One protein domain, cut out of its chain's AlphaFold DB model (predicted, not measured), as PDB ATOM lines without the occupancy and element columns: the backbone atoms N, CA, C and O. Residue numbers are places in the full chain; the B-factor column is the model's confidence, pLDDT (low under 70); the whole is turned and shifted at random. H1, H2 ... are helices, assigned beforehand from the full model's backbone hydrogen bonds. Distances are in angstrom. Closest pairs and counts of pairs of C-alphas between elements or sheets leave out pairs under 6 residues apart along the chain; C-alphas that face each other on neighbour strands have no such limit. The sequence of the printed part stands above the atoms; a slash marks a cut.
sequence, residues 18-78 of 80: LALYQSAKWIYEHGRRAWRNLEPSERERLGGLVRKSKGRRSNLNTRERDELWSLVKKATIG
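What this domain is: This is residues 18 to 78 of the 80 residues of an uncharacterized protein of Actinobacteria bacterium (UniProt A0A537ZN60). Three helices, H1, H3 and H4, are packed together with their centres in a triangle, each crossing the other two at a steep tilt, and the four-residue helix H2 packs on residues 74 to 76 of H4 at one end of the domain. The link from H3 to H4 closes the other end. The printed part has 61 residues, with four named helices in the order H1, H2, H3, H4 and no named strand; its class is all helix. It is compact, with a radius of gyration of the C-alphas of 10.3 A, and elongated, spanning 30 by 18 by 17 A.

How they stand to each other: Start with H1, residues 18 to 30, which touches H3, residues 40 to 53, at a steep tilt of 45 degrees, opposite ways; the closest C-alphas, those of Tyr 28 and Gly 47, are 6.2 A apart. H1 also touches H4, residues 62 to 77, of which residues 68 to 75 alone touch H1, at a steep tilt of 55 degrees, the same way; look at Ala 24 and Val 72, whose C-alphas are the closest, 5.7 A apart. H2, residues 34 to 37, touches H4 at residues 74 to 76 alone, the closest C-alphas being those of Ala 34 and Ala 75, 4.7 A apart. H2 is close to H1 but not clearly touching it, with the C-alphas of Ile 27 and Ala 34, the closest, 6.4 A apart. H3 and H4 touch at a steep tilt of 52 degrees, opposite ways, with the C-alphas of Leu 46 and Leu 68, the closest, 6.4 A apart. H4 is the hub, touching three helices. In H1, H3 and H4 every O i to N i+4 pair is within hydrogen-bond range; H2 is too short for such a pair.

Where its parts are: Find C-alpha 18 at (35.862, 49.358, 39.955); from there H1 runs 17.6 A to C-alpha 30. H3 begins at C-alpha 40, at (12.102, 46.305, 33.841), and is 20.1 A long. H4 is 22.3 A long and ends at C-alpha 77, at (21.742, 60.612, 33.096).

The domain as a whole: Look for the two C-alphas farthest apart at Arg 36 and Ser 58, 29.6 A. The printed part has no cut and no long link. The mean pLDDT of the printed part is 88.6, and residue 78 is under 70.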
ATOM      1  N   LEU A  18      36.373  49.408  38.596       87.50
ATOM      2  CA  LEU A  18      35.862  49.358  39.955       87.50
ATOM      3  C   LEU A  18      34.802  50.436  40.234       87.50
ATOM      4  O   LEU A  18      33.786  50.124  40.848       87.50
ATOM      5  N   ALA A  19      34.994  51.666  39.748       89.69
ATOM      6  CA  ALA A  19      34.025  52.751  39.902       89.69
ATOM      7  C   ALA A  19      32.753  52.502  39.080       89.69
ATOM      8  O   ALA A  19      31.650  52.733  39.577       89.69
ATOM      9  N   LEU A  20      32.885  51.972  37.856       89.69
ATOM     10  CA  LEU A  20      31.727  51.565  37.053       89.69
ATOM     11  C   LEU A  20      30.929  50.469  37.769       89.69
ATOM     12  O   LEU A  20      29.711  50.572  37.900       89.69
ATOM     13  N   TYR A  21      31.618  49.445  38.274       91.00
ATOM     14  CA  TYR A  21      30.995  48.344  38.999       91.00
ATOM     15  C   TYR A  21      30.304  48.811  40.287       91.00
ATOM     16  O   TYR A  21      29.174  48.410  40.547       91.00
ATOM     17  N   GLN A  22      30.941  49.681  41.076       91.44
ATOM     18  CA  GLN A  22      30.322  50.251  42.277       91.44
ATOM     19  C   GLN A  22      29.099  51.098  41.946       91.44
ATOM     20  O   GLN A  22      28.086  50.973  42.626       91.44
ATOM     21  N   SER A  23      29.156  51.887  40.873       90.94
ATOM     22  CA  SER A  23      28.001  52.655  40.399       90.94
ATOM     23  C   SER A  23      26.857  51.721  40.004       90.94
ATOM     24  O   SER A  23      25.733  51.896  40.463       90.94
ATOM     25  N   ALA A  24      27.148  50.677  39.221       90.62
ATOM     26  CA  ALA A  24      26.169  49.668  38.827       90.62
ATOM     27  C   ALA A  24      25.546  48.957  40.035       90.62
ATOM     28  O   ALA A  24      24.329  48.799  40.100       90.62
ATOM     29  N   LYS A  25      26.376  48.567  41.009       92.00
ATOM     30  CA  LYS A  25      25.934  47.923  42.247       92.00
ATOM     31  C   LYS A  25      25.039  48.856  43.067       92.00
ATOM     32  O   LYS A  25      23.951  48.454  43.458       92.00
ATOM     33  N   TRP A  26      25.448  50.110  43.254       90.50
ATOM     34  CA  TRP A  26      24.664  51.105  43.983       90.50
ATOM     35  C   TRP A  26      23.317  51.381  43.306       90.50
ATOM     36  O   TRP A  26      22.288  51.415  43.978       90.50
ATOM     37  N   ILE A  27      23.298  51.506  41.974       89.12
ATOM     38  CA  ILE A  27      22.062  51.658  41.195       89.12
ATOM     39  C   ILE A  27      21.167  50.436  41.388       89.12
ATOM     40  O   ILE A  27      19.976  50.596  41.634       89.12
ATOM     41  N   TYR A  28      21.720  49.226  41.309       87.19
ATOM     42  CA  TYR A  28      20.962  47.992  41.494       87.19
ATOM     43  C   TYR A  28      20.376  47.868  42.911       87.19
ATOM     44  O   TYR A  28      19.216  47.502  43.053       87.19
ATOM     45  N   GLU A  29      21.135  48.209  43.954       85.81
ATOM     46  CA  GLU A  29      20.698  48.049  45.349       85.81
ATOM     47  C   GLU A  29      19.804  49.200  45.850       85.81
ATOM     48  O   GLU A  29      18.865  48.967  46.606       85.81
ATOM     49  N   HIS A  30      20.069  50.445  45.438       80.00
ATOM     50  CA  HIS A  30      19.480  51.650  46.051       80.00
ATOM     51  C   HIS A  30      18.814  52.604  45.051       80.00
ATOM     52  O   HIS A  30      18.220  53.615  45.434       80.00
ATOM     53  N   GLY A  31      18.879  52.310  43.756       70.19
ATOM     54  CA  GLY A  31      18.551  53.252  42.696       70.19
ATOM     55  C   GLY A  31      17.066  53.497  42.454       70.19
ATOM     56  O   GLY A  31      16.700  53.659  41.305       70.19
ATOM     57  N   ARG A  32      16.183  53.597  43.455       73.25
ATOM     58  CA  ARG A  32      14.733  53.825  43.231       73.25
ATOM     59  C   ARG A  32      14.434  54.984  42.253       73.25
ATOM     60  O   ARG A  32      13.480  54.919  41.483       73.25
ATOM     61  N   ARG A  33      15.281  56.024  42.249       74.19
ATOM     62  CA  ARG A  33      15.241  57.147  41.290       74.19
ATOM     63  C   ARG A  33      15.911  56.826  39.948       74.19
ATOM     64  O   ARG A  33      15.346  57.153  38.916       74.19
ATOM     65  N   ALA A  34      17.061  56.155  39.961       75.81
ATOM     66  CA  ALA A  34      17.797  55.730  38.765       75.81
ATOM     67  C   ALA A  34      17.038  54.668  37.942       75.81
ATOM     68  O   ALA A  34      17.125  54.626  36.720       75.81
ATOM     69  N   TRP A  35      16.224  53.850  38.611       80.00
ATOM     70  CA  TRP A  35      15.362  52.845  38.001       80.00
ATOM     71  C   TRP A  35      14.253  53.483  37.176       80.00
ATOM     72  O   TRP A  35      13.787  52.851  36.240       80.00
ATOM     73  N   ARG A  36      13.846  54.732  37.453       83.75
ATOM     74  CA  ARG A  36      12.839  55.425  36.628       83.75
ATOM     75  C   ARG A  36      13.280  55.585  35.174       83.75
ATOM     76  O   ARG A  36      12.426  55.612  34.302       83.75
ATOM     77  N   ASN A  37      14.590  55.640  34.936       86.00
ATOM     78  CA  ASN A  37      15.173  55.766  33.603       86.00
ATOM     79  C   ASN A  37      15.446  54.409  32.932       86.00
ATOM     80  O   ASN A  37      15.819  54.380  31.764       86.00
ATOM     81  N   LEU A  38      15.310  53.301  33.670       86.25
ATOM     82  CA  LEU A  38      15.519  51.948  33.161       86.25
ATOM     83  C   LEU A  38      14.198  51.191  33.077       86.25
ATOM     84  O   LEU A  38      13.408  51.175  34.028       86.25
ATOM     85  N   GLU A  39      14.012  50.472  31.984       90.50
ATOM     86  CA  GLU A  39      12.918  49.524  31.832       90.50
ATOM     87  C   GLU A  39      13.100  48.298  32.753       90.50
ATOM     88  O   GLU A  39      14.218  48.002  33.193       90.50
ATOM     89  N   PRO A  40      12.025  47.548  33.066       89.44
ATOM     90  CA  PRO A  40      12.102  46.305  33.841       89.44
ATOM     91  C   PRO A  40      13.188  45.341  33.340       89.44
ATOM     92  O   PRO A  40      14.022  44.891  34.127       89.44
ATOM     93  N   SER A  41      13.238  45.113  32.027       90.19
ATOM     94  CA  SER A  41      14.209  44.227  31.374       90.19
ATOM     95  C   SER A  41      15.650  44.728  31.515       90.19
ATOM     96  O   SER A  41      16.577  43.950  31.732       90.19
ATOM     97  N   GLU A  42      15.855  46.044  31.458       91.81
ATOM     98  CA  GLU A  42      17.170  46.674  31.615       91.81
ATOM     99  C   GLU A  42      17.688  46.580  33.054       91.81
ATOM    100  O   GLU A  42      18.884  46.393  33.279       91.81
ATOM    101  N   ARG A  43      16.791  46.661  34.044       91.12
ATOM    102  CA  ARG A  43      17.134  46.480  35.465       91.12
ATOM    103  C   ARG A  43      17.565  45.046  35.748       91.12
ATOM    104  O   ARG A  43      18.560  44.830  36.442       91.12
ATOM    105  N   GLU A  44      16.839  44.074  35.198       92.00
ATOM    106  CA  GLU A  44      17.205  42.663  35.309       92.00
ATOM    107  C   GLU A  44      18.563  42.408  34.651       92.00
ATOM    108  O   GLU A  44      19.449  41.796  35.255       92.00
ATOM    109  N   ARG A  45      18.770  42.973  33.457       94.44
ATOM    110  CA  ARG A  45      20.032  42.867  32.729       94.44
ATOM    111  C   ARG A  45      21.203  43.476  33.498       94.44
ATOM    112  O   ARG A  45      22.239  42.826  33.637       94.44
ATOM    113  N   LEU A  46      21.024  44.671  34.064       93.00
ATOM    114  CA  LEU A  46      22.008  45.325  34.929       93.00
ATOM    115  C   LEU A  46      22.370  44.427  36.121       93.00
ATOM    116  O   LEU A  46      23.552  44.197  36.387       93.00
ATOM    117  N   GLY A  47      21.367  43.867  36.803       93.00
ATOM    118  CA  GLY A  47      21.567  42.930  37.907       93.00
ATOM    119  C   GLY A  47      22.328  41.668  37.488       93.00
ATOM    120  O   GLY A  47      23.253  41.240  38.182       93.00
ATOM    121  N   GLY A  48      21.997  41.104  36.324       95.31
ATOM    122  CA  GLY A  48      22.694  39.961  35.739       95.31
ATOM    123  C   GLY A  48      24.172  40.247  35.473       95.31
ATOM    124  O   GLY A  48      25.037  39.465  35.872       95.31
ATOM    125  N   LEU A  49      24.484  41.401  34.879       95.31
ATOM    126  CA  LEU A  49      25.860  41.827  34.603       95.31
ATOM    127  C   LEU A  49      26.655  42.096  35.888       95.31
ATOM    128  O   LEU A  49      27.810  41.677  35.992       95.31
ATOM    129  N   VAL A  50      26.047  42.728  36.896       93.00
ATOM    130  CA  VAL A  50      26.676  42.957  38.212       93.00
ATOM    131  C   VAL A  50      26.992  41.628  38.901       93.00
ATOM    132  O   VAL A  50      28.115  41.426  39.380       93.00
ATOM    133  N   ARG A  51      26.037  40.688  38.910       94.00
ATOM    134  CA  ARG A  51      26.222  39.345  39.483       94.00
ATOM    135  C   ARG A  51      27.285  38.545  38.735       94.00
ATOM    136  O   ARG A  51      28.116  37.905  39.376       94.00
ATOM    137  N   LYS A  52      27.302  38.609  37.400       94.25
ATOM    138  CA  LYS A  52      28.294  37.920  36.563       94.25
ATOM    139  C   LYS A  52      29.693  38.505  36.740       94.25
ATOM    140  O   LYS A  52      30.657  37.757  36.888       94.25
ATOM    141  N   SER A  53      29.817  39.832  36.784       92.19
ATOM    142  CA  SER A  53      31.111  40.493  36.941       92.19
ATOM    143  C   SER A  53      31.800  40.121  38.251       92.19
ATOM    144  O   SER A  53      33.011  39.891  38.250       92.19
ATOM    145  N   LYS A  54      31.067  40.086  39.375       89.12
ATOM    146  CA  LYS A  54      31.653  39.945  40.725       89.12
ATOM    147  C   LYS A  54      32.802  40.942  40.981       89.12
ATOM    148  O   LYS A  54      33.791  40.612  41.629       89.12
ATOM    149  N   GLY A  55      32.722  42.136  40.388       85.19
ATOM    150  CA  GLY A  55      33.748  43.179  40.480       85.19
ATOM    151  C   GLY A  55      34.961  42.996  39.562       85.19
ATOM    152  O   GLY A  55      35.811  43.879  39.501       85.19
ATOM    153  N   ARG A  56      35.050  41.904  38.792       87.56
ATOM    154  CA  ARG A  56      36.176  41.639  37.882       87.56
ATOM    155  C   ARG A  56      35.795  41.927  36.434       87.56
ATOM    156  O   ARG A  56      34.776  41.447  35.937       87.56
ATOM    157  N   ARG A  57      36.648  42.683  35.739       87.38
ATOM    158  CA  ARG A  57      36.464  43.045  34.323       87.38
ATOM    159  C   ARG A  57      36.582  41.840  33.392       87.38
ATOM    160  O   ARG A  57      35.962  41.831  32.339       87.38
ATOM    161  N   SER A  58      37.396  40.852  33.754       87.62
ATOM    162  CA  SER A  58      37.635  39.640  32.959       87.62
ATOM    163  C   SER A  58      36.446  38.678  32.938       87.62
ATOM    164  O   SER A  58      36.355  37.862  32.031       87.62
ATOM    165  N   ASN A  59      35.522  38.791  33.898       92.00
ATOM    166  CA  ASN A  59      34.315  37.960  33.955       92.00
ATOM    167  C   ASN A  59      33.234  38.406  32.958       92.00
ATOM    168  O   ASN A  59      32.261  37.686  32.746       92.00
ATOM    169  N   LEU A  60      33.395  39.598  32.377       92.06
ATOM    170  CA  LEU A  60      32.526  40.135  31.341       92.06
ATOM    171  C   LEU A  60      33.306  40.268  30.034       92.06
ATOM    172  O   LEU A  60      34.439  40.762  30.001       92.06
ATOM    173  N   ASN A  61      32.681  39.849  28.938       92.44
ATOM    174  CA  ASN A  61      33.232  40.067  27.606       92.44
ATOM    175  C   ASN A  61      33.137  41.558  27.213       92.44
ATOM    176  O   ASN A  61      32.600  42.386  27.943       92.44
ATOM    177  N   THR A  62      33.705  41.952  26.072       89.44
ATOM    178  CA  THR A  62      33.684  43.365  25.635       89.44
ATOM    179  C   THR A  62      32.266  43.917  25.512       89.44
ATOM    180  O   THR A  62      31.984  44.938  26.126       89.44
ATOM    181  N   ARG A  63      31.358  43.189  24.851       91.88
ATOM    182  CA  ARG A  63      29.961  43.615  24.674       91.88
ATOM    183  C   ARG A  63      29.239  43.792  26.005       91.88
ATOM    184  O   ARG A  63      28.550  44.777  26.199       91.88
ATOM    185  N   GLU A  64      29.447  42.878  26.945       93.88
ATOM    186  CA  GLU A  64      28.851  42.939  28.284       93.88
ATOM    187  C   GLU A  64      29.377  44.114  29.114       93.88
ATOM    188  O   GLU A  64      28.660  44.670  29.943       93.88
ATOM    189  N   ARG A  65      30.640  44.501  28.909       92.69
ATOM    190  CA  ARG A  65      31.232  45.676  29.559       92.69
ATOM    191  C   ARG A  65      30.655  46.969  28.995       92.69
ATOM    192  O   ARG A  65      30.339  47.864  29.777       92.69
ATOM    193  N   ASP A  66      30.492  47.039  27.677       92.19
ATOM    194  CA  ASP A  66      29.843  48.169  27.008       92.19
ATOM    195  C   ASP A  66      28.368  48.275  27.408       92.19
ATOM    196  O   ASP A  66      27.879  49.358  27.718       92.19
ATOM    197  N   GLU A  67      27.671  47.143  27.502       94.19
ATOM    198  CA  GLU A  67      26.283  47.073  27.954       94.19
ATOM    199  C   GLU A  67      26.135  47.536  29.412       94.19
ATOM    200  O   GLU A  67      25.278  48.367  29.712       94.19
ATOM    201  N   LEU A  68      27.018  47.086  30.311       92.88
ATOM    202  CA  LEU A  68      27.045  47.552  31.700       92.88
ATOM    203  C   LEU A  68      27.238  49.071  31.773       92.88
ATOM    204  O   LEU A  68      26.567  49.746  32.553       92.88
ATOM    205  N   TRP A  69      28.150  49.612  30.961       91.81
ATOM    206  CA  TRP A  69      28.398  51.048  30.902       91.81
ATOM    207  C   TRP A  69      27.177  51.822  30.403       91.81
ATOM    208  O   TRP A  69      26.775  52.794  31.042       91.81
ATOM    209  N   SER A  70      26.546  51.366  29.320       92.19
ATOM    210  CA  SER A  70      25.345  51.991  28.760       92.19
ATOM    211  C   SER A  70      24.174  51.977  29.739       92.19
ATOM    212  O   SER A  70      23.520  53.002  29.913       92.19
ATOM    213  N   LEU A  71      23.952  50.871  30.453       92.94
ATOM    214  CA  LEU A  71      22.891  50.774  31.461       92.94
ATOM    215  C   LEU A  71      23.141  51.708  32.647       92.94
ATOM    216  O   LEU A  71      22.235  52.417  33.082       92.94
ATOM    217  N   VAL A  72      24.379  51.774  33.149       90.56
ATOM    218  CA  VAL A  72      24.752  52.721  34.214       90.56
ATOM    219  C   VAL A  72      24.568  54.165  33.750       90.56
ATOM    220  O   VAL A  72      24.060  55.001  34.500       90.56
ATOM    221  N   LYS A  73      24.944  54.468  32.506       90.25
ATOM    222  CA  LYS A  73      24.766  55.788  31.902       90.25
ATOM    223  C   LYS A  73      23.282  56.148  31.776       90.25
ATOM    224  O   LYS A  73      22.872  57.204  32.246       90.25
ATOM    225  N   LYS A  74      22.449  55.263  31.232       90.06
ATOM    226  CA  LYS A  74      21.001  55.490  31.116       90.06
ATOM    227  C   LYS A  74      20.359  55.709  32.489       90.06
ATOM    228  O   LYS A  74      19.624  56.671  32.691       90.06
ATOM    229  N   ALA A  75      20.737  54.898  33.473       88.31
ATOM    230  CA  ALA A  75      20.245  55.010  34.842       88.31
ATOM    231  C   ALA A  75      20.625  56.336  35.531       88.31
ATOM    232  O   ALA A  75      19.829  56.880  36.296       88.31
ATOM    233  N   THR A  76      21.825  56.864  35.270       83.75
ATOM    234  CA  THR A  76      22.341  58.084  35.920       83.75
ATOM    235  C   THR A  76      21.916  59.368  35.222       83.75
ATOM    236  O   THR A  76      21.568  60.331  35.900       83.75
ATOM    237  N   ILE A  77      21.939  59.390  33.887       81.38
ATOM    238  CA  ILE A  77      21.742  60.612  33.096       81.38
ATOM    239  C   ILE A  77      20.369  60.657  32.405       81.38
ATOM    240  O   ILE A  77      19.970  61.711  31.921       81.38
ATOM    241  N   GLY A  78      19.635  59.542  32.343       68.75
ATOM    242  CA  GLY A  78      18.322  59.484  31.692       68.75
ATOM    243  C   GLY A  78      18.359  59.525  30.164       68.75
ATOM    244  O   GLY A  78      17.323  59.745  29.551       68.75
TER     245      GLY A  78